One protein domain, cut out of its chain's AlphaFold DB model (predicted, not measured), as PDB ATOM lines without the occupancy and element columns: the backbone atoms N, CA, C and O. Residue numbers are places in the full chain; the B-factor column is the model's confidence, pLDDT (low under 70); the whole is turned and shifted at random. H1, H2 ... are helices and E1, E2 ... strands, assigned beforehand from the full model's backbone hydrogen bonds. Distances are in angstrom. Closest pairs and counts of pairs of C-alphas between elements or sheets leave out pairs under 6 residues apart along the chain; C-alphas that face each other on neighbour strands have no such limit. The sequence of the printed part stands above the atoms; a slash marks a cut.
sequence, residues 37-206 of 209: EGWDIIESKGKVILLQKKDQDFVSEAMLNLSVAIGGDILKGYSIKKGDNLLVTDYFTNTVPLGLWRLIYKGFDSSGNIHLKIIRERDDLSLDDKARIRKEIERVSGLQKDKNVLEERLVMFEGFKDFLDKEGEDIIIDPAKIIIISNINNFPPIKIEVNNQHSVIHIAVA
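This is residues 37 to 206 of the 209 residues of an uncharacterized protein of Halanaerobiaceae bacterium (UniProt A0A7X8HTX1). A twisted sheet of seven strands is the largest part, with a helical hairpin, H1 and H2, laid across its strands on one face; a small sheet of three strands, E4, E10 and E9, covers part of the opposite face near the other end of the strands. The two sheets are only partly face to face, and the chain passes between them at the links E3 to E4, E4 to E5 and E8 to E9. The printed part has 170 residues, with two named helices and ten named strands in the order E1 E2 E3 E4 E5 E6 E7 H1 H2 E8 E9 E10. The large sheet runs E1 E2 E3 E5 E6 E7 E8 and the small one E4 E10 E9, both antiparallel throughout, and the class is mixed, helices and strands. The whole is compact, with a radius of gyration of the C-alphas of 16.0 A, and rounded, with spans of 49 by 37 by 29 A.

The large sheet has edge strands E1, residues 40 to 44, and E8, residues 169 to 173; its inner strands are E2, residues 48 to 55, E3, residues 58 to 65, E5, residues 73 to 81, E6, residues 98 to 108, and E7, residues 114 to 120. E1 E2 E3 and E5 E6 E7 are meanders, each strand the antiparallel neighbour of the one before. Pairs within hydrogen-bond range are N 42 and O 50 at 2.9 A for E1 and E2, N 51 and O 62 at 2.8 A for E2 and E3, and N 63 and O 76 at 2.8 A for E3 and E5. Further on they are N 77 and O 101 at 3.0 A for E5 and E6, N 104 and O 117 at 2.8 A for E6 and E7, and N 116 and O 171 at 2.8 A for E7 and E8. From edge to edge the strands' lines turn by 88 degrees. H1, residues 127 to 141, and H2, residues 149 to 158, are on the same face of this sheet, which makes two layers, helices over a sheet. H1 has a height over the sheet of 9.2 A and runs across the strands, at 72 degrees to E3 on the local plane; its closest C-alphas to E5 are those of Arg 134 and Ile 80, 6.7 A. H2 has a height of 9.4 A and runs across the strands, at 88 degrees to E2 on the local plane; the C-alphas of Leu 150 and Leu 50, the closest, are 6.7 A apart. H1, with residues 136 to 140 alone, touches H2 in a helical hairpin at a shallow tilt of 16 degrees, opposite ways; the closest C-alphas, of Val 140 and Arg 153, are 6.8 A apart. In both helices every O i to N i+4 pair is within hydrogen-bond range. E3 runs on into E4, residues 67 to 69, at 67 degrees. E4 and E10, residues 200 to 205, pair by N 201 and O 68 at 3.0 A, and E10 and E9, residues 190 to 194, a hairpin, by N 193 and O 202 at 2.8 A. The two sheets form a sandwich, two sheets face to face, their strands at 40 degrees; the closest C-alphas of E3 and E10, of Asn 65 and Ile 203, are 7.1 A apart.

E1 begins at C-alpha 40, (-37.993, -44.272, 30.527). E6 is the longest strand, 31.3 A from C-alpha 98 to 108; E5 measures 24.4 A, E3 23.4 A, E2 23.3 A and E7 19.3 A. H1 starts at C-alpha 127, (-52.702, -54.316, 54.559), and is 20.6 A long; H2 is 14.3 A. E10, 16.8 A, ends at C-alpha 205, (-38.517, -31.977, 32.695).

The two C-alphas farthest apart, of Asp 84 and Gln 197, are 50.2 A apart. The printed part has no cut. The long links are E5 to E6, residues 82 to 97, and E8 to E9, residues 174 to 189. The mean pLDDT of the printed part is 79.4; it is under 70 at 39 residues, among them 83 to 97, 177 to 186 and 193 to 200.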
ATOM      1  N   GLU A  37     -31.988 -40.485  34.184       68.56
ATOM      2  CA  GLU A  37     -31.332 -41.594  34.884       68.56
ATOM      3  C   GLU A  37     -32.316 -42.605  35.526       68.56
ATOM      4  O   GLU A  37     -32.934 -42.371  36.571       68.56
ATOM      5  N   GLY A  38     -32.480 -43.753  34.857       73.38
ATOM      6  CA  GLY A  38     -33.380 -44.844  35.245       73.38
ATOM      7  C   GLY A  38     -34.877 -44.634  34.963       73.38
ATOM      8  O   GLY A  38     -35.659 -45.504  35.326       73.38
ATOM      9  N   TRP A  39     -35.296 -43.524  34.352       82.25
ATOM     10  CA  TRP A  39     -36.682 -43.239  33.964       82.25
ATOM     11  C   TRP A  39     -36.841 -43.221  32.440       82.25
ATOM     12  O   TRP A  39     -36.328 -42.343  31.747       82.25
ATOM     13  N   ASP A  40     -37.645 -44.150  31.935       82.69
ATOM     14  CA  ASP A  40     -37.993 -44.272  30.527       82.69
ATOM     15  C   ASP A  40     -39.322 -43.577  30.213       82.69
ATOM     16  O   ASP A  40     -40.314 -43.724  30.929       82.69
ATOM     17  N   ILE A  41     -39.380 -42.862  29.086       84.25
ATOM     18  CA  ILE A  41     -40.646 -42.374  28.523       84.25
ATOM     19  C   ILE A  41     -41.362 -43.550  27.853       84.25
ATOM     20  O   ILE A  41     -40.876 -44.103  26.864       84.25
ATOM     21  N   ILE A  42     -42.540 -43.902  28.365       83.62
ATOM     22  CA  ILE A  42     -43.362 -44.994  27.829       83.62
ATOM     23  C   ILE A  42     -44.342 -44.479  26.777       83.62
ATOM     24  O   ILE A  42     -44.528 -45.124  25.746       83.62
ATOM     25  N   GLU A  43     -44.947 -43.314  27.016       84.06
ATOM     26  CA  GLU A  43     -45.947 -42.719  26.128       84.06
ATOM     27  C   GLU A  43     -45.978 -41.189  26.278       84.06
ATOM     28  O   GLU A  43     -45.759 -40.652  27.363       84.06
ATOM     29  N   SER A  44     -46.266 -40.469  25.190       83.00
ATOM     30  CA  SER A  44     -46.459 -39.015  25.200       83.00
ATOM     31  C   SER A  44     -47.644 -38.636  24.318       83.00
ATOM     32  O   SER A  44     -47.647 -38.908  23.118       83.00
ATOM     33  N   LYS A  45     -48.653 -37.989  24.912       80.25
ATOM     34  CA  LYS A  45     -49.862 -37.514  24.216       80.25
ATOM     35  C   LYS A  45     -50.011 -36.004  24.322       80.25
ATOM     36  O   LYS A  45     -51.000 -35.509  24.858       80.25
ATOM     37  N   GLY A  46     -49.025 -35.262  23.821       78.00
ATOM     38  CA  GLY A  46     -49.053 -33.804  23.638       78.00
ATOM     39  C   GLY A  46     -49.064 -32.969  24.927       78.00
ATOM     40  O   GLY A  46     -48.235 -32.083  25.080       78.00
ATOM     41  N   LYS A  47     -49.990 -33.238  25.850       84.00
ATOM     42  CA  LYS A  47     -50.138 -32.568  27.148       84.00
ATOM     43  C   LYS A  47     -49.738 -33.441  28.332       84.00
ATOM     44  O   LYS A  47     -49.609 -32.903  29.422       84.00
ATOM     45  N   VAL A  48     -49.554 -34.747  28.137       87.00
ATOM     46  CA  VAL A  48     -49.201 -35.690  29.208       87.00
ATOM     47  C   VAL A  48     -48.048 -36.575  28.760       87.00
ATOM     48  O   VAL A  48     -48.068 -37.076  27.632       87.00
ATOM     49  N   ILE A  49     -47.074 -36.773  29.645       87.69
ATOM     50  CA  ILE A  49     -45.975 -37.728  29.484       87.69
ATOM     51  C   ILE A  49     -46.111 -38.811  30.553       87.69
ATOM     52  O   ILE A  49     -46.237 -38.496  31.737       87.69
ATOM     53  N   LEU A  50     -46.064 -40.073  30.129       88.69
ATOM     54  CA  LEU A  50     -45.947 -41.232  31.006       88.69
ATOM     55  C   LEU A  50     -44.479 -41.654  31.101       88.69
ATOM     56  O   LEU A  50     -43.854 -41.994  30.093       88.69
ATOM     57  N   LEU A  51     -43.959 -41.651  32.321       88.12
ATOM     58  CA  LEU A  51     -42.604 -42.049  32.679       88.12
ATOM     59  C   LEU A  51     -42.664 -43.317  33.533       88.12
ATOM     60  O   LEU A  51     -43.526 -43.426  34.406       88.12
ATOM     61  N   GLN A  52     -41.737 -44.246  33.323       86.62
ATOM     62  CA  GLN A  52     -41.590 -45.447  34.142       86.62
ATOM     63  C   GLN A  52     -40.130 -45.657  34.526       86.62
ATOM     64  O   GLN A  52     -39.244 -45.597  33.682       86.62
ATOM     65  N   LYS A  53     -39.900 -45.983  35.794       84.69
ATOM     66  CA  LYS A  53     -38.656 -46.557  36.292       84.69
ATOM     67  C   LYS A  53     -38.936 -47.965  36.782       84.69
ATOM     68  O   LYS A  53     -39.808 -48.166  37.627       84.69
ATOM     69  N   LYS A  54     -38.236 -48.954  36.231       80.56
ATOM     70  CA  LYS A  54     -38.483 -50.366  36.528       80.56
ATOM     71  C   LYS A  54     -37.174 -51.111  36.722       80.56
ATOM     72  O   LYS A  54     -36.418 -51.280  35.776       80.56
ATOM     73  N   ASP A  55     -37.015 -51.655  37.922       76.69
ATOM     74  CA  ASP A  55     -35.914 -52.543  38.294       76.69
ATOM     75  C   ASP A  55     -36.465 -53.931  38.661       76.69
ATOM     76  O   ASP A  55     -37.678 -54.174  38.590       76.69
ATOM     77  N   GLN A  56     -35.597 -54.874  39.039       74.00
ATOM     78  CA  GLN A  56     -35.997 -56.244  39.393       74.00
ATOM     79  C   GLN A  56     -37.103 -56.253  40.462       74.00
ATOM     80  O   GLN A  56     -38.178 -56.802  40.218       74.00
ATOM     81  N   ASP A  57     -36.909 -55.512  41.554       75.75
ATOM     82  CA  ASP A  57     -37.794 -55.527  42.727       75.75
ATOM     83  C   ASP A  57     -38.709 -54.303  42.840       75.75
ATOM     84  O   ASP A  57     -39.379 -54.122  43.854       75.75
ATOM     85  N   PHE A  58     -38.744 -53.441  41.823       79.25
ATOM     86  CA  PHE A  58     -39.355 -52.120  41.940       79.25
ATOM     87  C   PHE A  58     -40.004 -51.658  40.634       79.25
ATOM     88  O   PHE A  58     -39.495 -51.929  39.543       79.25
ATOM     89  N   VAL A  59     -41.139 -50.970  40.745       84.44
ATOM     90  CA  VAL A  59     -41.757 -50.188  39.663       84.44
ATOM     91  C   VAL A  59     -42.182 -48.845  40.232       84.44
ATOM     92  O   VAL A  59     -42.851 -48.798  41.260       84.44
ATOM     93  N   SER A  60     -41.848 -47.776  39.521       86.44
ATOM     94  CA  SER A  60     -42.372 -46.432  39.726       86.44
ATOM     95  C   SER A  60     -42.902 -45.905  38.406       86.44
ATOM     96  O   SER A  60     -42.227 -46.015  37.382       86.44
ATOM     97  N   GLU A  61     -44.101 -45.340  38.414       89.12
ATOM     98  CA  GLU A  61     -44.668 -44.671  37.251       89.12
ATOM     99  C   GLU A  61     -45.150 -43.277  37.614       89.12
ATOM    100  O   GLU A  61     -45.656 -43.024  38.708       89.12
ATOM    101  N   ALA A  62     -44.998 -42.366  36.663       89.31
ATOM    102  CA  ALA A  62     -45.352 -40.975  36.820       89.31
ATOM    103  C   ALA A  62     -46.021 -40.442  35.554       89.31
ATOM    104  O   ALA A  62     -45.554 -40.645  34.437       89.31
ATOM    105  N   MET A  63     -47.112 -39.718  35.758       91.38
ATOM    106  CA  MET A  63     -47.885 -39.021  34.743       91.38
ATOM    107  C   MET A  63     -47.680 -37.526  34.952       91.38
ATOM    108  O   MET A  63     -48.165 -36.951  35.929       91.38
ATOM    109  N   LEU A  64     -46.930 -36.911  34.042       90.12
ATOM    110  CA  LEU A  64     -46.599 -35.494  34.068       90.12
ATOM    111  C   LEU A  64     -47.500 -34.741  33.092       90.12
ATOM    112  O   LEU A  64     -47.421 -34.963  31.884       90.12
ATOM    113  N   ASN A  65     -48.325 -33.830  33.600       89.44
ATOM    114  CA  ASN A  65     -49.108 -32.932  32.763       89.44
ATOM    115  C   ASN A  65     -48.258 -31.707  32.419       89.44
ATOM    116  O   ASN A  65     -47.866 -30.949  33.293       89.44
ATOM    117  N   LEU A  66     -47.984 -31.482  31.139       84.25
ATOM    118  CA  LEU A  66     -47.126 -30.394  30.654       84.25
ATOM    119  C   LEU A  66     -47.805 -29.021  30.701       84.25
ATOM    120  O   LEU A  66     -47.145 -27.999  30.529       84.25
ATOM    121  N   SER A  67     -49.128 -28.990  30.873       82.50
ATOM    122  CA  SER A  67     -49.900 -27.757  30.974       82.50
ATOM    123  C   SER A  67     -51.142 -27.962  31.833       82.50
ATOM    124  O   SER A  67     -51.963 -28.827  31.521       82.50
ATOM    125  N   VAL A  68     -51.279 -27.182  32.911       85.12
ATOM    126  CA  VAL A  68     -52.359 -27.362  33.897       85.12
ATOM    127  C   VAL A  68     -52.945 -26.033  34.346       85.12
ATOM    128  O   VAL A  68     -52.217 -25.058  34.504       85.12
ATOM    129  N   ALA A  69     -54.261 -26.006  34.564       85.62
ATOM    130  CA  ALA A  69     -54.952 -24.881  35.188       85.62
ATOM    131  C   ALA A  69     -54.828 -24.929  36.722       85.62
ATOM    132  O   ALA A  69     -54.475 -25.967  37.286       85.62
ATOM    133  N   ILE A  70     -55.157 -23.825  37.403       85.38
ATOM    134  CA  ILE A  70     -55.281 -23.795  38.872       85.38
ATOM    135  C   ILE A  70     -56.224 -24.915  39.341       85.38
ATOM    136  O   ILE A  70     -57.319 -25.087  38.810       85.38
ATOM    137  N   GLY A  71     -55.781 -25.670  40.345       85.94
ATOM    138  CA  GLY A  71     -56.464 -26.852  40.870       85.94
ATOM    139  C   GLY A  71     -56.159 -28.148  40.114       85.94
ATOM    140  O   GLY A  71     -56.637 -29.198  40.531       85.94
ATOM    141  N   GLY A  72     -55.380 -28.095  39.031       88.81
ATOM    142  CA  GLY A  72     -55.005 -29.257  38.229       88.81
ATOM    143  C   GLY A  72     -53.748 -29.984  38.718       88.81
ATOM    144  O   GLY A  72     -52.886 -29.411  39.388       88.81
ATOM    145  N   ASP A  73     -53.633 -31.254  38.327       90.94
ATOM    146  CA  ASP A  73     -52.502 -32.122  38.672       90.94
ATOM    147  C   ASP A  73     -51.301 -31.798  37.806       90.94
ATOM    148  O   ASP A  73     -51.350 -32.018  36.606       90.94
ATOM    149  N   ILE A  74     -50.200 -31.372  38.402       89.69
ATOM    150  CA  ILE A  74     -48.902 -31.251  37.732       89.69
ATOM    151  C   ILE A  74     -48.340 -32.637  37.444       89.69
ATOM    152  O   ILE A  74     -47.959 -32.962  36.323       89.69
ATOM    153  N   LEU A  75     -48.293 -33.448  38.492       90.19
ATOM    154  CA  LEU A  75     -47.641 -34.742  38.524       90.19
ATOM    155  C   LEU A  75     -48.489 -35.663  39.384       90.19
ATOM    156  O   LEU A  75     -48.949 -35.268  40.454       90.19
ATOM    157  N   LYS A  76     -48.659 -36.902  38.950       92.44
ATOM    158  CA  LYS A  76     -49.218 -37.960  39.787       92.44
ATOM    159  C   LYS A  76     -48.608 -39.294  39.440       92.44
ATOM    160  O   LYS A  76     -48.135 -39.477  38.320       92.44
ATOM    161  N   GLY A  77     -48.589 -40.211  40.385       91.56
ATOM    162  CA  GLY A  77     -47.897 -41.464  40.172       91.56
ATOM    163  C   GLY A  77     -47.896 -42.355  41.387       91.56
ATOM    164  O   GLY A  77     -48.467 -42.035  42.430       91.56
ATOM    165  N   TYR A  78     -47.256 -43.495  41.209       89.19
ATOM    166  CA  TYR A  78     -47.160 -44.521  42.225       89.19
ATOM    167  C   TYR A  78     -45.817 -45.231  42.157       89.19
ATOM    168  O   TYR A  78     -45.181 -45.295  41.102       89.19
ATOM    169  N   SER A  79     -45.409 -45.806  43.279       86.06
ATOM    170  CA  SER A  79     -44.295 -46.732  43.365       86.06
ATOM    171  C   SER A  79     -44.678 -47.941  44.180       86.06
ATOM    172  O   SER A  79     -45.408 -47.838  45.160       86.06
ATOM    173  N   ILE A  80     -44.185 -49.100  43.761       83.12
ATOM    174  CA  ILE A  80     -44.373 -50.350  44.481       83.12
ATOM    175  C   ILE A  80     -43.080 -51.147  44.522       83.12
ATOM    176  O   ILE A  80     -42.320 -51.214  43.547       83.12
ATOM    177  N   LYS A  81     -42.881 -51.832  45.645       78.69
ATOM    178  CA  LYS A  81     -41.909 -52.915  45.760       78.69
ATOM    179  C   LYS A  81     -42.573 -54.227  45.328       78.69
ATOM    180  O   LYS A  81     -43.643 -54.576  45.816       78.69
ATOM    181  N   LYS A  82     -41.935 -54.966  44.418       70.38
ATOM    182  CA  LYS A  82     -42.400 -56.270  43.908       70.38
ATOM    183  C   LYS A  82     -42.079 -57.443  44.843       70.38
ATOM    184  O   LYS A  82     -42.567 -58.545  44.621       70.38
ATOM    185  N   GLY A  83     -41.267 -57.236  45.879       65.25
ATOM    186  CA  GLY A  83     -40.952 -58.263  46.881       65.25
ATOM    187  C   GLY A  83     -42.048 -58.436  47.942       65.25
ATOM    188  O   GLY A  83     -42.894 -57.563  48.121       65.25
ATOM    189  N   ASP A  84     -42.019 -59.547  48.674       56.41
ATOM    190  CA  ASP A  84     -43.100 -59.965  49.588       56.41
ATOM    191  C   ASP A  84     -43.234 -59.133  50.873       56.41
ATOM    192  O   ASP A  84     -44.217 -59.264  51.600       56.41
ATOM    193  N   ASN A  85     -42.273 -58.258  51.183       54.47
ATOM    194  CA  ASN A  85     -42.252 -57.589  52.479       54.47
ATOM    195  C   ASN A  85     -42.840 -56.169  52.419       54.47
ATOM    196  O   ASN A  85     -42.119 -55.187  52.248       54.47
ATOM    197  N   LEU A  86     -44.165 -56.082  52.587       55.41
ATOM    198  CA  LEU A  86     -44.934 -54.830  52.688       55.41
ATOM    199  C   LEU A  86     -44.677 -54.037  53.986       55.41
ATOM    200  O   LEU A  86     -45.231 -52.953  54.161       55.41
ATOM    201  N   LEU A  87     -43.887 -54.589  54.913       51.91
ATOM    202  CA  LEU A  87     -43.761 -54.098  56.288       51.91
ATOM    203  C   LEU A  87     -42.498 -53.269  56.545       51.91
ATOM    204  O   LEU A  87     -42.389 -52.652  57.601       51.91
ATOM    205  N   VAL A  88     -41.537 -53.256  55.617       52.56
ATOM    206  CA  VAL A  88     -40.258 -52.563  55.814       52.56
ATOM    207  C   VAL A  88     -40.183 -51.357  54.890       52.56
ATOM    208  O   VAL A  88     -39.926 -51.498  53.695       52.56
ATOM    209  N   THR A  89     -40.398 -50.173  55.461       51.28
ATOM    210  CA  THR A  89     -40.052 -48.898  54.828       51.28
ATOM    211  C   THR A  89     -38.563 -48.658  55.019       51.28
ATOM    212  O   THR A  89     -38.096 -48.569  56.154       51.28
ATOM    213  N   ASP A  90     -37.817 -48.549  53.923       51.09
ATOM    214  CA  ASP A  90     -36.420 -48.133  53.966       51.09
ATOM    215  C   ASP A  90     -36.269 -46.752  53.319       51.09
ATOM    216  O   ASP A  90     -36.254 -46.598  52.094       51.09
ATOM    217  N   TYR A  91     -36.158 -45.739  54.181       46.16
ATOM    218  CA  TYR A  91     -35.946 -44.351  53.784       46.16
ATOM    219  C   TYR A  91     -34.540 -44.099  53.214       46.16
ATOM    220  O   TYR A  91     -34.354 -43.115  52.506       46.16
ATOM    221  N   PHE A  92     -33.553 -44.969  53.475       42.03
ATOM    222  CA  PHE A  92     -32.195 -44.817  52.936       42.03
ATOM    223  C   PHE A  92     -32.089 -45.282  51.484       42.03
ATOM    224  O   PHE A  92     -31.318 -44.711  50.716       42.03
ATOM    225  N   THR A  93     -32.873 -46.287  51.085       49.53
ATOM    226  CA  THR A  93     -32.925 -46.762  49.692       49.53
ATOM    227  C   THR A  93     -34.081 -46.164  48.887       49.53
ATOM    228  O   THR A  93     -34.250 -46.517  47.722       49.53
ATOM    229  N   ASN A  94     -34.872 -45.251  49.473       49.47
ATOM    230  CA  ASN A  94     -36.090 -44.692  48.868       49.47
ATOM    231  C   ASN A  94     -37.061 -45.777  48.361       49.47
ATOM    232  O   ASN A  94     -37.776 -45.570  47.380       49.47
ATOM    233  N   THR A  95     -37.101 -46.938  49.027       49.28
ATOM    234  CA  THR A  95     -38.028 -48.023  48.683       49.28
ATOM    235  C   THR A  95     -39.207 -48.032  49.648       49.28
ATOM    236  O   THR A  95     -39.204 -48.697  50.684       49.28
ATOM    237  N   VAL A  96     -40.248 -47.279  49.295       56.94
ATOM    238  CA  VAL A  96     -41.551 -47.378  49.962       56.94
ATOM    239  C   VAL A  96     -42.269 -48.627  49.422       56.94
ATOM    240  O   VAL A  96     -42.292 -48.822  48.204       56.94
ATOM    241  N   PRO A  97     -42.845 -49.499  50.276       66.25
ATOM    242  CA  PRO A  97     -43.572 -50.685  49.814       66.25
ATOM    243  C   PRO A  97     -44.711 -50.360  48.836       66.25
ATOM    244  O   PRO A  97     -44.923 -51.090  47.866       66.25
ATOM    245  N   LEU A  98     -45.394 -49.243  49.089       77.50
ATOM    246  CA  LEU A  98     -46.356 -48.583  48.218       77.50
ATOM    247  C   LEU A  98     -46.274 -47.078  48.494       77.50
ATOM    248  O   LEU A  98     -46.549 -46.681  49.621       77.50
ATOM    249  N   GLY A  99     -45.944 -46.274  47.489       85.19
ATOM    250  CA  GLY A  99     -46.101 -44.821  47.527       85.19
ATOM    251  C   GLY A  99     -47.139 -44.386  46.501       85.19
ATOM    252  O   GLY A  99     -47.061 -44.809  45.350       85.19
ATOM    253  N   LEU A 100     -48.101 -43.552  46.885       90.19
ATOM    254  CA  LEU A 100     -49.019 -42.869  45.974       90.19
ATOM    255  C   LEU A 100     -48.817 -41.370  46.139       90.19
ATOM    256  O   LEU A 100     -48.761 -40.868  47.253       90.19
ATOM    257  N   TRP A 101     -48.746 -40.618  45.046       90.44
ATOM    258  CA  TRP A 101     -48.566 -39.174  45.158       90.44
ATOM    259  C   TRP A 101     -49.273 -38.399  44.063       90.44
ATOM    260  O   TRP A 101     -49.457 -38.855  42.931       90.44
ATOM    261  N   ARG A 102     -49.618 -37.164  44.412       92.69
ATOM    262  CA  ARG A 102     -50.236 -36.176  43.539       92.69
ATOM    263  C   ARG A 102     -49.709 -34.796  43.908       92.69
ATOM    264  O   ARG A 102     -49.729 -34.409  45.067       92.69
ATOM    265  N   LEU A 103     -49.254 -34.047  42.918       91.25
ATOM    266  CA  LEU A 103     -48.812 -32.668  43.056       91.25
ATOM    267  C   LEU A 103     -49.804 -31.773  42.321       91.25
ATOM    268  O   LEU A 103     -49.953 -31.882  41.105       91.25
ATOM    269  N   ILE A 104     -50.490 -30.907  43.054       92.31
ATOM    270  CA  ILE A 104     -51.550 -30.036  42.546       92.31
ATOM    271  C   ILE A 104     -51.030 -28.607  42.464       92.31
ATOM    272  O   ILE A 104     -50.456 -28.090  43.420       92.31
ATOM    273  N   TYR A 105     -51.285 -27.944  41.341       90.19
ATOM    274  CA  TYR A 105     -51.036 -26.518  41.196       90.19
ATOM    275  C   TYR A 105     -52.130 -25.702  41.895       90.19
ATOM    276  O   TYR A 105     -53.313 -25.867  41.595       90.19
ATOM    277  N   LYS A 106     -51.767 -24.806  42.816       90.38
ATOM    278  CA  LYS A 106     -52.722 -24.014  43.615       90.38
ATOM    279  C   LYS A 106     -52.783 -22.537  43.223       90.38
ATOM    280  O   LYS A 106     -53.742 -21.873  43.601       90.38
ATOM    281  N   GLY A 107     -51.831 -22.042  42.436       86.94
ATOM    282  CA  GLY A 107     -51.790 -20.652  41.976       86.94
ATOM    283  C   GLY A 107     -50.413 -20.023  42.157       86.94
ATOM    284  O   GLY A 107     -49.436 -20.725  42.415       86.94
ATOM    285  N   PHE A 108     -50.333 -18.702  42.012       85.81
ATOM    286  CA  PHE A 108     -49.147 -17.922  42.358       85.81
ATOM    287  C   PHE A 108     -49.526 -16.684  43.182       85.81
ATOM    288  O   PHE A 108     -50.655 -16.201  43.073       85.81
ATOM    289  N   ASP A 109     -48.609 -16.191  44.014       85.50
ATOM    290  CA  ASP A 109     -48.806 -14.964  44.795       85.50
ATOM    291  C   ASP A 109     -48.380 -13.697  44.031       85.50
ATOM    292  O   ASP A 109     -47.823 -13.746  42.934       85.50
ATOM    293  N   SER A 110     -48.613 -12.521  44.618       82.50
ATOM    294  CA  SER A 110     -48.212 -11.232  44.029       82.50
ATOM    295  C   SER A 110     -46.700 -11.074  43.832       82.50
ATOM    296  O   SER A 110     -46.277 -10.201  43.077       82.50
ATOM    297  N   SER A 111     -45.895 -11.888  44.515       83.38
ATOM    298  CA  SER A 111     -44.435 -11.915  44.390       83.38
ATOM    299  C   SER A 111     -43.973 -12.860  43.273       83.38
ATOM    300  O   SER A 111     -42.781 -12.928  42.986       83.38
ATOM    301  N   GLY A 112     -44.903 -13.573  42.629       78.81
ATOM    302  CA  GLY A 112     -44.637 -14.548  41.579       78.81
ATOM    303  C   GLY A 112     -44.319 -15.954  42.090       78.81
ATOM    304  O   GLY A 112     -44.020 -16.819  41.271       78.81
ATOM    305  N   ASN A 113     -44.394 -16.218  43.401       84.94
ATOM    306  CA  ASN A 113     -44.133 -17.553  43.939       84.94
ATOM    307  C   ASN A 113     -45.256 -18.516  43.559       84.94
ATOM    308  O   ASN A 113     -46.432 -18.178  43.648       84.94
ATOM    309  N   ILE A 114     -44.894 -19.738  43.190       85.62
ATOM    310  CA  ILE A 114     -45.798 -20.827  42.831       85.62
ATOM    311  C   ILE A 114     -46.240 -21.550  44.102       85.62
ATOM    312  O   ILE A 114     -45.411 -22.033  44.869       85.62
ATOM    313  N   HIS A 115     -47.548 -21.694  44.284       89.06
ATOM    314  CA  HIS A 115     -48.135 -22.510  45.338       89.06
ATOM    315  C   HIS A 115     -48.501 -23.879  44.781       89.06
ATOM    316  O   HIS A 115     -49.280 -23.987  43.828       89.06
ATOM    317  N   LEU A 116     -47.967 -24.923  45.400       90.19
ATOM    318  CA  LEU A 116     -48.278 -26.314  45.116       90.19
ATOM    319  C   LEU A 116     -48.856 -26.987  46.357       90.19
ATOM    320  O   LEU A 116     -48.601 -26.561  47.478       90.19
ATOM    321  N   LYS A 117     -49.590 -28.074  46.144       92.56
ATOM    322  CA  LYS A 117     -50.005 -28.993  47.201       92.56
ATOM    323  C   LYS A 117     -49.557 -30.401  46.847       92.56
ATOM    324  O   LYS A 117     -49.939 -30.905  45.790       92.56
ATOM    325  N   ILE A 118     -48.763 -31.025  47.707       91.00
ATOM    326  CA  ILE A 118     -48.404 -32.435  47.590       91.00
ATOM    327  C   ILE A 118     -49.351 -33.270  48.448       91.00
ATOM    328  O   ILE A 118     -49.507 -33.052  49.642       91.00
ATOM    329  N   ILE A 119     -50.002 -34.232  47.822       92.25
ATOM    330  CA  ILE A 119     -50.868 -35.213  48.457       92.25
ATOM    331  C   ILE A 119     -50.171 -36.562  48.329       92.25
ATOM    332  O   ILE A 119     -49.732 -36.919  47.232       92.25
ATOM    333  N   ARG A 120     -50.057 -37.292  49.437       90.06
ATOM    334  CA  ARG A 120     -49.429 -38.618  49.501       90.06
ATOM    335  C   ARG A 120     -50.446 -39.673  49.931       90.06
ATOM    336  O   ARG A 120     -51.592 -39.331  50.233       90.06
ATOM    337  N   GLU A 121     -50.059 -40.944  49.913       90.25
ATOM    338  CA  GLU A 121     -50.866 -42.004  50.511       90.25
ATOM    339  C   GLU A 121     -51.208 -41.695  51.974       90.25
ATOM    340  O   GLU A 121     -50.460 -41.020  52.677       90.25
ATOM    341  N   ARG A 122     -52.356 -42.191  52.436       90.31
ATOM    342  CA  ARG A 122     -52.730 -42.089  53.846       90.31
ATOM    343  C   ARG A 122     -51.859 -43.001  54.707       90.31
ATOM    344  O   ARG A 122     -51.627 -44.161  54.359       90.31
ATOM    345  N   ASP A 123     -51.494 -42.518  55.889       85.81
ATOM    346  CA  ASP A 123     -50.703 -43.288  56.857       85.81
ATOM    347  C   ASP A 123     -51.461 -44.505  57.425       85.81
ATOM    348  O   ASP A 123     -50.849 -45.489  57.840       85.81
ATOM    349  N   ASP A 124     -52.797 -44.469  57.419       87.50
ATOM    350  CA  ASP A 124     -53.676 -45.463  58.048       87.50
ATOM    351  C   ASP A 124     -54.192 -46.558  57.094       87.50
ATOM    352  O   ASP A 124     -55.139 -47.278  57.423       87.50
ATOM    353  N   LEU A 125     -53.578 -46.723  55.917       87.56
ATOM    354  CA  LEU A 125     -53.970 -47.763  54.960       87.56
ATOM    355  C   LEU A 125     -53.786 -49.178  55.522       87.56
ATOM    356  O   LEU A 125     -52.686 -49.572  55.932       87.56
ATOM    357  N   SER A 126     -54.855 -49.974  55.437       88.31
ATOM    358  CA  SER A 126     -54.844 -51.385  55.816       88.31
ATOM    359  C   SER A 126     -53.933 -52.218  54.901       88.31
ATOM    360  O   SER A 126     -53.635 -51.841  53.763       88.31
ATOM    361  N   LEU A 127     -53.491 -53.386  55.378       84.19
ATOM    362  CA  LEU A 127     -52.702 -54.316  54.559       84.19
ATOM    363  C   LEU A 127     -53.482 -54.810  53.334       84.19
ATOM    364  O   LEU A 127     -52.899 -54.937  52.257       84.19
ATOM    365  N   ASP A 128     -54.790 -55.028  53.478       87.31
ATOM    366  CA  ASP A 128     -55.664 -55.460  52.386       87.31
ATOM    367  C   ASP A 128     -55.781 -54.383  51.301       87.31
ATOM    368  O   ASP A 128     -55.711 -54.688  50.106       87.31
ATOM    369  N   ASP A 129     -55.883 -53.108  51.695       90.38
ATOM    370  CA  ASP A 129     -55.868 -51.985  50.754       90.38
ATOM    371  C   ASP A 129     -54.543 -51.911  50.003       90.38
ATOM    372  O   ASP A 129     -54.535 -51.852  48.771       90.38
ATOM    373  N   LYS A 130     -53.418 -51.996  50.725       87.00
ATOM    374  CA  LYS A 130     -52.076 -51.993  50.124       87.00
ATOM    375  C   LYS A 130     -51.905 -53.146  49.129       87.00
ATOM    376  O   LYS A 130     -51.415 -52.932  48.020       87.00
ATOM    377  N   ALA A 131     -52.357 -54.351  49.481       85.12
ATOM    378  CA  ALA A 131     -52.306 -55.523  48.609       85.12
ATOM    379  C   ALA A 131     -53.184 -55.360  47.357       85.12
ATOM    380  O   ALA A 131     -52.758 -55.698  46.248       85.12
ATOM    381  N   ARG A 132     -54.392 -54.799  47.506       88.88
ATOM    382  CA  ARG A 132     -55.300 -54.508  46.387       88.88
ATOM    383  C   ARG A 132     -54.696 -53.501  45.412       88.88
ATOM    384  O   ARG A 132     -54.699 -53.760  44.210       88.88
ATOM    385  N   ILE A 133     -54.168 -52.387  45.921       90.88
ATOM    386  CA  ILE A 133     -53.530 -51.341  45.107       90.88
ATOM    387  C   ILE A 133     -52.353 -51.935  44.332       90.88
ATOM    388  O   ILE A 133     -52.264 -51.778  43.116       90.88
ATOM    389  N   ARG A 134     -51.488 -52.692  45.016       86.62
ATOM    390  CA  ARG A 134     -50.341 -53.359  44.398       86.62
ATOM    391  C   ARG A 134     -50.750 -54.299  43.265       86.62
ATOM    392  O   ARG A 134     -50.194 -54.198  42.176       86.62
ATOM    393  N   LYS A 135     -51.716 -55.191  43.503       87.94
ATOM    394  CA  LYS A 135     -52.194 -56.145  42.490       87.94
ATOM    395  C   LYS A 135     -52.688 -55.427  41.235       87.94
ATOM    396  O   LYS A 135     -52.428 -55.872  40.118       87.94
ATOM    397  N   GLU A 136     -53.392 -54.317  41.424       91.25
ATOM    398  CA  GLU A 136     -53.907 -53.519  40.320       91.25
ATOM    399  C   GLU A 136     -52.777 -52.812  39.558       91.25
ATOM    400  O   GLU A 136     -52.721 -52.891  38.329       91.25
ATOM    401  N   ILE A 137     -51.804 -52.237  40.274       89.69
ATOM    402  CA  ILE A 137     -50.596 -51.668  39.667       89.69
ATOM    403  C   ILE A 137     -49.834 -52.725  38.865       89.69
ATOM    404  O   ILE A 137     -49.464 -52.456  37.726       89.69
ATOM    405  N   GLU A 138     -49.600 -53.921  39.404       86.62
ATOM    406  CA  GLU A 138     -48.886 -55.003  38.713       86.62
ATOM    407  C   GLU A 138     -49.622 -55.450  37.441       86.62
ATOM    408  O   GLU A 138     -49.000 -55.584  36.382       86.62
ATOM    409  N   ARG A 139     -50.953 -55.608  37.519       88.81
ATOM    410  CA  ARG A 139     -51.818 -55.936  36.372       88.81
ATOM    411  C   ARG A 139     -51.634 -54.929  35.243       88.81
ATOM    412  O   ARG A 139     -51.431 -55.302  34.087       88.81
ATOM    413  N   VAL A 140     -51.736 -53.653  35.585       87.75
ATOM    414  CA  VAL A 140     -51.729 -52.547  34.635       87.75
ATOM    415  C   VAL A 140     -50.304 -52.332  34.098       87.75
ATOM    416  O   VAL A 140     -50.116 -52.261  32.881       87.75
ATOM    417  N   SER A 141     -49.280 -52.393  34.956       80.88
ATOM    418  CA  SER A 141     -47.841 -52.321  34.619       80.88
ATOM    419  C   SER A 141     -47.372 -53.388  33.620       80.88
ATOM    420  O   SER A 141     -46.369 -53.192  32.935       80.88
ATOM    421  N   GLY A 142     -48.084 -54.517  33.520       80.56
ATOM    422  CA  GLY A 142     -47.813 -55.598  32.566       80.56
ATOM    423  C   GLY A 142     -48.439 -55.429  31.172       80.56
ATOM    424  O   GLY A 142     -48.225 -56.283  30.311       80.56
ATOM    425  N   LEU A 143     -49.223 -54.372  30.926       83.00
ATOM    426  CA  LEU A 143     -49.862 -54.142  29.625       83.00
ATOM    427  C   LEU A 143     -48.828 -53.848  28.518       83.00
ATOM    428  O   LEU A 143     -47.857 -53.125  28.732       83.00
ATOM    429  N   GLN A 144     -49.060 -54.397  27.321       74.38
ATOM    430  CA  GLN A 144     -48.244 -54.144  26.127       74.38
ATOM    431  C   GLN A 144     -48.523 -52.748  25.529       74.38
ATOM    432  O   GLN A 144     -49.605 -52.191  25.713       74.38
ATOM    433  N   LYS A 145     -47.522 -52.182  24.832       67.69
ATOM    434  CA  LYS A 145     -47.475 -50.779  24.352       67.69
ATOM    435  C   LYS A 145     -48.524 -50.407  23.292       67.69
ATOM    436  O   LYS A 145     -48.733 -49.232  23.034       67.69
ATOM    437  N   ASP A 146     -49.139 -51.388  22.653       70.19
ATOM    438  CA  ASP A 146     -50.164 -51.257  21.612       70.19
ATOM    439  C   ASP A 146     -51.583 -51.040  22.170       70.19
ATOM    440  O   ASP A 146     -52.509 -50.706  21.430       70.19
ATOM    441  N   LYS A 147     -51.758 -51.181  23.487       66.31
ATOM    442  CA  LYS A 147     -52.977 -50.786  24.198       66.31
ATOM    443  C   LYS A 147     -52.943 -49.286  24.498       66.31
ATOM    444  O   LYS A 147     -51.885 -48.669  24.499       66.31
ATOM    445  N   ASN A 148     -54.092 -48.682  24.792       80.00
ATOM    446  CA  ASN A 148     -54.165 -47.298  25.267       80.00
ATOM    447  C   ASN A 148     -53.649 -47.201  26.721       80.00
ATOM    448  O   ASN A 148     -54.416 -47.004  27.660       80.00
ATOM    449  N   VAL A 149     -52.346 -47.437  26.900       84.69
ATOM    450  CA  VAL A 149     -51.692 -47.649  28.195       84.69
ATOM    451  C   VAL A 149     -51.876 -46.432  29.089       84.69
ATOM    452  O   VAL A 149     -52.294 -46.598  30.231       84.69
ATOM    453  N   LEU A 150     -51.643 -45.220  28.582       86.12
ATOM    454  CA  LEU A 150     -51.833 -43.994  29.357       86.12
ATOM    455  C   LEU A 150     -53.258 -43.849  29.911       86.12
ATOM    456  O   LEU A 150     -53.416 -43.453  31.062       86.12
ATOM    457  N   GLU A 151     -54.294 -44.169  29.133       87.38
ATOM    458  CA  GLU A 151     -55.676 -44.066  29.620       87.38
ATOM    459  C   GLU A 151     -55.950 -45.075  30.738       87.38
ATOM    460  O   GLU A 151     -56.457 -44.696  31.789       87.38
ATOM    461  N   GLU A 152     -55.518 -46.325  30.572       89.44
ATOM    462  CA  GLU A 152     -55.627 -47.361  31.609       89.44
ATOM    463  C   GLU A 152     -54.879 -46.970  32.898       89.44
ATOM    464  O   GLU A 152     -55.385 -47.174  34.001       89.44
ATOM    465  N   ARG A 153     -53.689 -46.360  32.777       89.38
ATOM    466  CA  ARG A 153     -52.917 -45.844  33.925       89.38
ATOM    467  C   ARG A 153     -53.641 -44.726  34.655       89.38
ATOM    468  O   ARG A 153     -53.675 -44.728  35.884       89.38
ATOM    469  N   LEU A 154     -54.222 -43.794  33.904       89.62
ATOM    470  CA  LEU A 154     -54.988 -42.686  34.464       89.62
ATOM    471  C   LEU A 154     -56.238 -43.198  35.180       89.62
ATOM    472  O   LEU A 154     -56.456 -42.836  36.331       89.62
ATOM    473  N   VAL A 155     -57.019 -44.074  34.539       91.56
ATOM    474  CA  VAL A 155     -58.231 -44.665  35.130       91.56
ATOM    475  C   VAL A 155     -57.899 -45.421  36.414       91.56
ATOM    476  O   VAL A 155     -58.566 -45.222  37.429       91.56
ATOM    477  N   MET A 156     -56.842 -46.237  36.394       92.81
ATOM    478  CA  MET A 156     -56.378 -46.943  37.584       92.81
ATOM    479  C   MET A 156     -56.019 -45.968  38.711       92.81
ATOM    480  O   MET A 156     -56.497 -46.130  39.831       92.81
ATOM    481  N   PHE A 157     -55.193 -44.956  38.424       93.00
ATOM    482  CA  PHE A 157     -54.749 -44.016  39.448       93.00
ATOM    483  C   PHE A 157     -55.912 -43.216  40.047       93.00
ATOM    484  O   PHE A 157     -55.976 -43.041  41.260       93.00
ATOM    485  N   GLU A 158     -56.871 -42.773  39.231       92.56
ATOM    486  CA  GLU A 158     -58.078 -42.105  39.739       92.56
ATOM    487  C   GLU A 158     -58.928 -43.031  40.626       92.56
ATOM    488  O   GLU A 158     -59.574 -42.571  41.571       92.56
ATOM    489  N   GLY A 159     -58.878 -44.346  40.384       92.81
ATOM    490  CA  GLY A 159     -59.451 -45.365  41.264       92.81
ATOM    491  C   GLY A 159     -58.808 -45.427  42.656       92.81
ATOM    492  O   GLY A 159     -59.410 -45.982  43.574       92.81
ATOM    493  N   PHE A 160     -57.626 -44.833  42.847       93.06
ATOM    494  CA  PHE A 160     -56.906 -44.810  44.125       93.06
ATOM    495  C   PHE A 160     -57.120 -43.537  44.950       93.06
ATOM    496  O   PHE A 160     -56.529 -43.397  46.019       93.06
ATOM    497  N   LYS A 161     -57.980 -42.615  44.505       90.19
ATOM    498  CA  LYS A 161     -58.191 -41.316  45.171       90.19
ATOM    499  C   LYS A 161     -58.550 -41.410  46.661       90.19
ATOM    500  O   LYS A 161     -58.189 -40.522  47.421       90.19
ATOM    501  N   ASP A 162     -59.242 -42.471  47.080       92.69
ATOM    502  CA  ASP A 162     -59.700 -42.640  48.468       92.69
ATOM    503  C   ASP A 162     -58.580 -43.136  49.409       92.69
ATOM    504  O   ASP A 162     -58.743 -43.146  50.634       92.69
ATOM    505  N   PHE A 163     -57.428 -43.506  48.840       93.50
ATOM    506  CA  PHE A 163     -56.211 -43.892  49.559       93.50
ATOM    507  C   PHE A 163     -55.209 -42.746  49.709       93.50
ATOM    508  O   PHE A 163     -54.151 -42.937  50.303       93.50
ATOM    509  N   LEU A 164     -55.530 -41.572  49.166       92.94
ATOM    510  CA  LEU A 164     -54.727 -40.363  49.278       92.94
ATOM    511  C   LEU A 164     -55.201 -39.506  50.455       92.94
ATOM    512  O   LEU A 164     -56.398 -39.442  50.751       92.94
ATOM    513  N   ASP A 165     -54.263 -38.832  51.115       91.75
ATOM    514  CA  ASP A 165     -54.584 -37.825  52.119       91.75
ATOM    515  C   ASP A 165     -55.283 -36.621  51.465       91.75
ATOM    516  O   ASP A 165     -54.847 -36.082  50.448       91.75
ATOM    517  N   LYS A 166     -56.405 -36.189  52.036       87.62
ATOM    518  CA  LYS A 166     -57.188 -35.076  51.489       87.62
ATOM    519  C   LYS A 166     -56.551 -33.725  51.787       87.62
ATOM    520  O   LYS A 166     -56.710 -32.802  50.985       87.62
ATOM    521  N   GLU A 167     -55.866 -33.608  52.922       89.69
ATOM    522  CA  GLU A 167     -55.267 -32.347  53.348       89.69
ATOM    523  C   GLU A 167     -53.977 -32.085  52.576       89.69
ATOM    524  O   GLU A 167     -53.857 -31.038  51.926       89.69
ATOM    525  N   GLY A 168     -53.063 -33.060  52.558       89.62
ATOM    526  CA  GLY A 168     -51.758 -32.912  51.929       89.62
ATOM    527  C   GLY A 168     -50.912 -31.807  52.573       89.62
ATOM    528  O   GLY A 168     -51.263 -31.212  53.587       89.62
ATOM    529  N   GLU A 169     -49.779 -31.513  51.953       91.06
ATOM    530  CA  GLU A 169     -48.803 -30.524  52.407       91.06
ATOM    531  C   GLU A 169     -48.682 -29.404  51.363       91.06
ATOM    532  O   GLU A 169     -48.548 -29.660  50.163       91.06
ATOM    533  N   ASP A 170     -48.747 -28.149  51.808       91.25
ATOM    534  CA  ASP A 170     -48.578 -26.986  50.937       91.25
ATOM    535  C   ASP A 170     -47.092 -26.628  50.783       91.25
ATOM    536  O   ASP A 170     -46.338 -26.560  51.753       91.25
ATOM    537  N   ILE A 171     -46.675 -26.361  49.545       88.00
ATOM    538  CA  ILE A 171     -45.297 -26.029  49.174       88.00
ATOM    539  C   ILE A 171     -45.304 -24.708  48.401       88.00
ATOM    540  O   ILE A 171     -46.073 -24.538  47.454       88.00
ATOM    541  N   ILE A 172     -44.420 -23.784  48.774       86.62
ATOM    542  CA  ILE A 172     -44.226 -22.505  48.077       86.62
ATOM    543  C   ILE A 172     -42.870 -22.526  47.377       86.62
ATOM    544  O   ILE A 172     -41.854 -22.863  47.985       86.62
ATOM    545  N   ILE A 173     -42.857 -22.179  46.092       82.06
ATOM    546  CA  ILE A 173     -41.696 -22.343  45.221       82.06
ATOM    547  C   ILE A 173     -41.436 -21.064  44.437       82.06
ATOM    548  O   ILE A 173     -42.328 -20.508  43.806       82.06
ATOM    549  N   ASP A 174     -40.181 -20.635  44.425       81.38
ATOM    550  CA  ASP A 174     -39.713 -19.589  43.520       81.38
ATOM    551  C   ASP A 174     -39.698 -20.130  42.071       81.38
ATOM    552  O   ASP A 174     -39.017 -21.127  41.811       81.38
ATOM    553  N   PRO A 175     -40.414 -19.501  41.120       72.56
ATOM    554  CA  PRO A 175     -40.540 -19.978  39.740       72.56
ATOM    555  C   PRO A 175     -39.207 -20.057  38.980       72.56
ATOM    556  O   PRO A 175     -39.117 -20.757  37.971       72.56
ATOM    557  N   ALA A 176     -38.162 -19.354  39.427       74.25
ATOM    558  CA  ALA A 176     -36.838 -19.432  38.815       74.25
ATOM    559  C   ALA A 176     -36.055 -20.689  39.234       74.25
ATOM    560  O   ALA A 176     -35.022 -20.998  38.634       74.25
ATOM    561  N   LYS A 177     -36.515 -21.418  40.259       69.00
ATOM    562  CA  LYS A 177     -35.801 -22.567  40.823       69.00
ATOM    563  C   LYS A 177     -36.214 -23.879  40.161       69.00
ATOM    564  O   LYS A 177     -37.372 -24.109  39.823       69.00
ATOM    565  N   ILE A 178     -35.239 -24.774  40.019       68.06
ATOM    566  CA  ILE A 178     -35.484 -26.181  39.695       68.06
ATOM    567  C   ILE A 178     -36.065 -26.851  40.939       68.06
ATOM    568  O   ILE A 178     -35.539 -26.684  42.041       68.06
ATOM    569  N   ILE A 179     -37.135 -27.620  40.761       68.62
ATOM    570  CA  ILE A 179     -37.770 -28.351  41.850       68.62
ATOM    571  C   ILE A 179     -37.208 -29.761  41.858       68.62
ATOM    572  O   ILE A 179     -37.403 -30.535  40.918       68.62
ATOM    573  N   ILE A 180     -36.530 -30.091  42.950       66.50
ATOM    574  CA  ILE A 180     -36.093 -31.450  43.243       66.50
ATOM    575  C   ILE A 180     -37.123 -32.039  44.193       66.50
ATOM    576  O   ILE A 180     -37.237 -31.605  45.339       66.50
ATOM    577  N   ILE A 181     -37.892 -33.015  43.714       65.12
ATOM    578  CA  ILE A 181     -38.857 -33.713  44.559       65.12
ATOM    579  C   ILE A 181     -38.178 -34.938  45.169       65.12
ATOM    580  O   ILE A 181     -38.340 -36.073  44.715       65.12
ATOM    581  N   SER A 182     -37.379 -34.682  46.204       52.31
ATOM    582  CA  SER A 182     -36.786 -35.731  47.031       52.31
ATOM    583  C   SER A 182     -37.892 -36.564  47.689       52.31
ATOM    584  O   SER A 182     -38.950 -36.040  48.038       52.31
ATOM    585  N   ASN A 183     -37.661 -37.867  47.845       52.50
ATOM    586  CA  ASN A 183     -38.590 -38.847  48.433       52.50
ATOM    587  C   ASN A 183     -39.817 -39.232  47.584       52.50
ATOM    588  O   ASN A 183     -40.579 -40.094  48.006       52.50
ATOM    589  N   ILE A 184     -39.983 -38.705  46.364       61.69
ATOM    590  CA  ILE A 184     -40.825 -39.359  45.346       61.69
ATOM    591  C   ILE A 184     -39.920 -40.220  44.470       61.69
ATOM    592  O   ILE A 184     -39.610 -39.860  43.343       61.69
ATOM    593  N   ASN A 185     -39.434 -41.342  45.003       62.88
ATOM    594  CA  ASN A 185     -38.753 -42.390  44.226       62.88
ATOM    595  C   ASN A 185     -37.652 -41.899  43.268       62.88
ATOM    596  O   ASN A 185     -37.544 -42.385  42.139       62.88
ATOM    597  N   ASN A 186     -36.858 -40.912  43.694       66.31
ATOM    598  CA  ASN A 186     -35.844 -40.271  42.852       66.31
ATOM    599  C   ASN A 186     -36.422 -39.797  41.501       66.31
ATOM    600  O   ASN A 186     -35.853 -40.068  40.439       66.31
ATOM    601  N   PHE A 187     -37.600 -39.167  41.524       72.75
ATOM    602  CA  PHE A 187     -38.225 -38.587  40.340       72.75
ATOM    603  C   PHE A 187     -37.311 -37.506  39.742       72.75
ATOM    604  O   PHE A 187     -36.701 -36.748  40.506       72.75
ATOM    605  N   PRO A 188     -37.195 -37.412  38.401       71.56
ATOM    606  CA  PRO A 188     -36.447 -36.345  37.760       71.56
ATOM    607  C   PRO A 188     -36.820 -34.966  38.292       71.56
ATOM    608  O   PRO A 188     -38.004 -34.676  38.489       71.56
ATOM    609  N   PRO A 189     -35.840 -34.067  38.415       73.94
ATOM    610  CA  PRO A 189     -36.127 -32.671  38.664       73.94
ATOM    611  C   PRO A 189     -36.984 -32.082  37.552       73.94
ATOM    612  O   PRO A 189     -36.778 -32.317  36.357       73.94
ATOM    613  N   ILE A 190     -37.963 -31.290  37.964       75.31
ATOM    614  CA  ILE A 190     -38.855 -30.590  37.050       75.31
ATOM    615  C   ILE A 190     -38.660 -29.093  37.199       75.31
ATOM    616  O   ILE A 190     -38.426 -28.568  38.290       75.31
ATOM    617  N   LYS A 191     -38.781 -28.401  36.075       73.06
ATOM    618  CA  LYS A 191     -38.886 -26.955  36.033       73.06
ATOM    619  C   LYS A 191     -40.339 -26.593  35.766       73.06
ATOM    620  O   LYS A 191     -40.948 -27.094  34.818       73.06
ATOM    621  N   ILE A 192     -40.888 -25.727  36.606       73.06
ATOM    622  CA  ILE A 192     -42.224 -25.174  36.410       73.06
ATOM    623  C   ILE A 192     -42.064 -23.751  35.900       73.06
ATOM    624  O   ILE A 192     -41.422 -22.925  36.538       73.06
ATOM    625  N   GLU A 193     -42.661 -23.472  34.750       69.88
ATOM    626  CA  GLU A 193     -42.680 -22.152  34.139       69.88
ATOM    627  C   GLU A 193     -44.113 -21.618  34.163       69.88
ATOM    628  O   GLU A 193     -45.043 -22.213  33.613       69.88
ATOM    629  N   VAL A 194     -44.313 -20.487  34.834       64.62
ATOM    630  CA  VAL A 194     -45.626 -19.841  34.912       64.62
ATOM    631  C   VAL A 194     -45.791 -18.903  33.727       64.62
ATOM    632  O   VAL A 194     -44.901 -18.110  33.424       64.62
ATOM    633  N   ASN A 195     -46.947 -18.960  33.065       62.91
ATOM    634  CA  ASN A 195     -47.349 -17.892  32.164       62.91
ATOM    635  C   ASN A 195     -48.167 -16.863  32.950       62.91
ATOM    636  O   ASN A 195     -49.342 -17.073  33.223       62.91
ATOM    637  N   ASN A 196     -47.558 -15.725  33.269       56.28
ATOM    638  CA  ASN A 196     -48.156 -14.678  34.108       56.28
ATOM    639  C   ASN A 196     -49.427 -14.043  33.499       56.28
ATOM    640  O   ASN A 196     -50.100 -13.260  34.165       56.28
ATOM    641  N   GLN A 197     -49.747 -14.339  32.234       58.72
ATOM    642  CA  GLN A 197     -50.926 -13.830  31.528       58.72
ATOM    643  C   GLN A 197     -52.126 -14.792  31.587       58.72
ATOM    644  O   GLN A 197     -53.241 -14.400  31.233       58.72
ATOM    645  N   HIS A 198     -51.934 -16.039  32.031       57.41
ATOM    646  CA  HIS A 198     -52.966 -17.075  32.048       57.41
ATOM    647  C   HIS A 198     -52.940 -17.866  33.364       57.41
ATOM    648  O   HIS A 198     -51.889 -18.083  33.950       57.41
ATOM    649  N   SER A 199     -54.087 -18.375  33.826       62.00
ATOM    650  CA  SER A 199     -54.175 -19.262  35.007       62.00
ATOM    651  C   SER A 199     -53.640 -20.681  34.738       62.00
ATOM    652  O   SER A 199     -54.171 -21.654  35.273       62.00
ATOM    653  N   VAL A 200     -52.643 -20.801  33.857       61.84
ATOM    654  CA  VAL A 200     -52.072 -22.047  33.352       61.84
ATOM    655  C   VAL A 200     -50.559 -22.018  33.540       61.84
ATOM    656  O   VAL A 200     -49.906 -21.044  33.168       61.84
ATOM    657  N   ILE A 201     -50.000 -23.103  34.069       71.56
ATOM    658  CA  ILE A 201     -48.548 -23.304  34.131       71.56
ATOM    659  C   ILE A 201     -48.101 -24.279  33.051       71.56
ATOM    660  O   ILE A 201     -48.853 -25.178  32.667       71.56
ATOM    661  N   HIS A 202     -46.874 -24.096  32.579       70.25
ATOM    662  CA  HIS A 202     -46.178 -25.017  31.697       70.25
ATOM    663  C   HIS A 202     -45.102 -25.751  32.492       70.25
ATOM    664  O   HIS A 202     -44.377 -25.150  33.280       70.25
ATOM    665  N   ILE A 203     -45.012 -27.065  32.315       70.44
ATOM    666  CA  ILE A 203     -44.081 -27.901  33.070       70.44
ATOM    667  C   ILE A 203     -43.133 -28.575  32.092       70.44
ATOM    668  O   ILE A 203     -43.563 -29.168  31.102       70.44
ATOM    669  N   ALA A 204     -41.839 -28.480  32.380       66.00
ATOM    670  CA  ALA A 204     -40.784 -29.115  31.612       66.00
ATOM    671  C   ALA A 204     -39.938 -30.001  32.529       66.00
ATOM    672  O   ALA A 204     -39.623 -29.639  33.662       66.00
ATOM    673  N   VAL A 205     -39.539 -31.168  32.028       61.34
ATOM    674  CA  VAL A 205     -38.517 -31.977  32.695       61.34
ATOM    675  C   VAL A 205     -37.165 -31.305  32.485       61.34
ATOM    676  O   VAL A 205     -36.808 -30.986  31.350       61.34
ATOM    677  N   ALA A 206     -36.421 -31.087  33.568       61.12
ATOM    678  CA  ALA A 206     -35.078 -30.529  33.505       61.12
ATOM    679  C   ALA A 206     -34.044 -31.652  33.617       61.12
ATOM    680  O   ALA A 206     -34.195 -32.579  34.411       61.12
TER     681      ALA A 206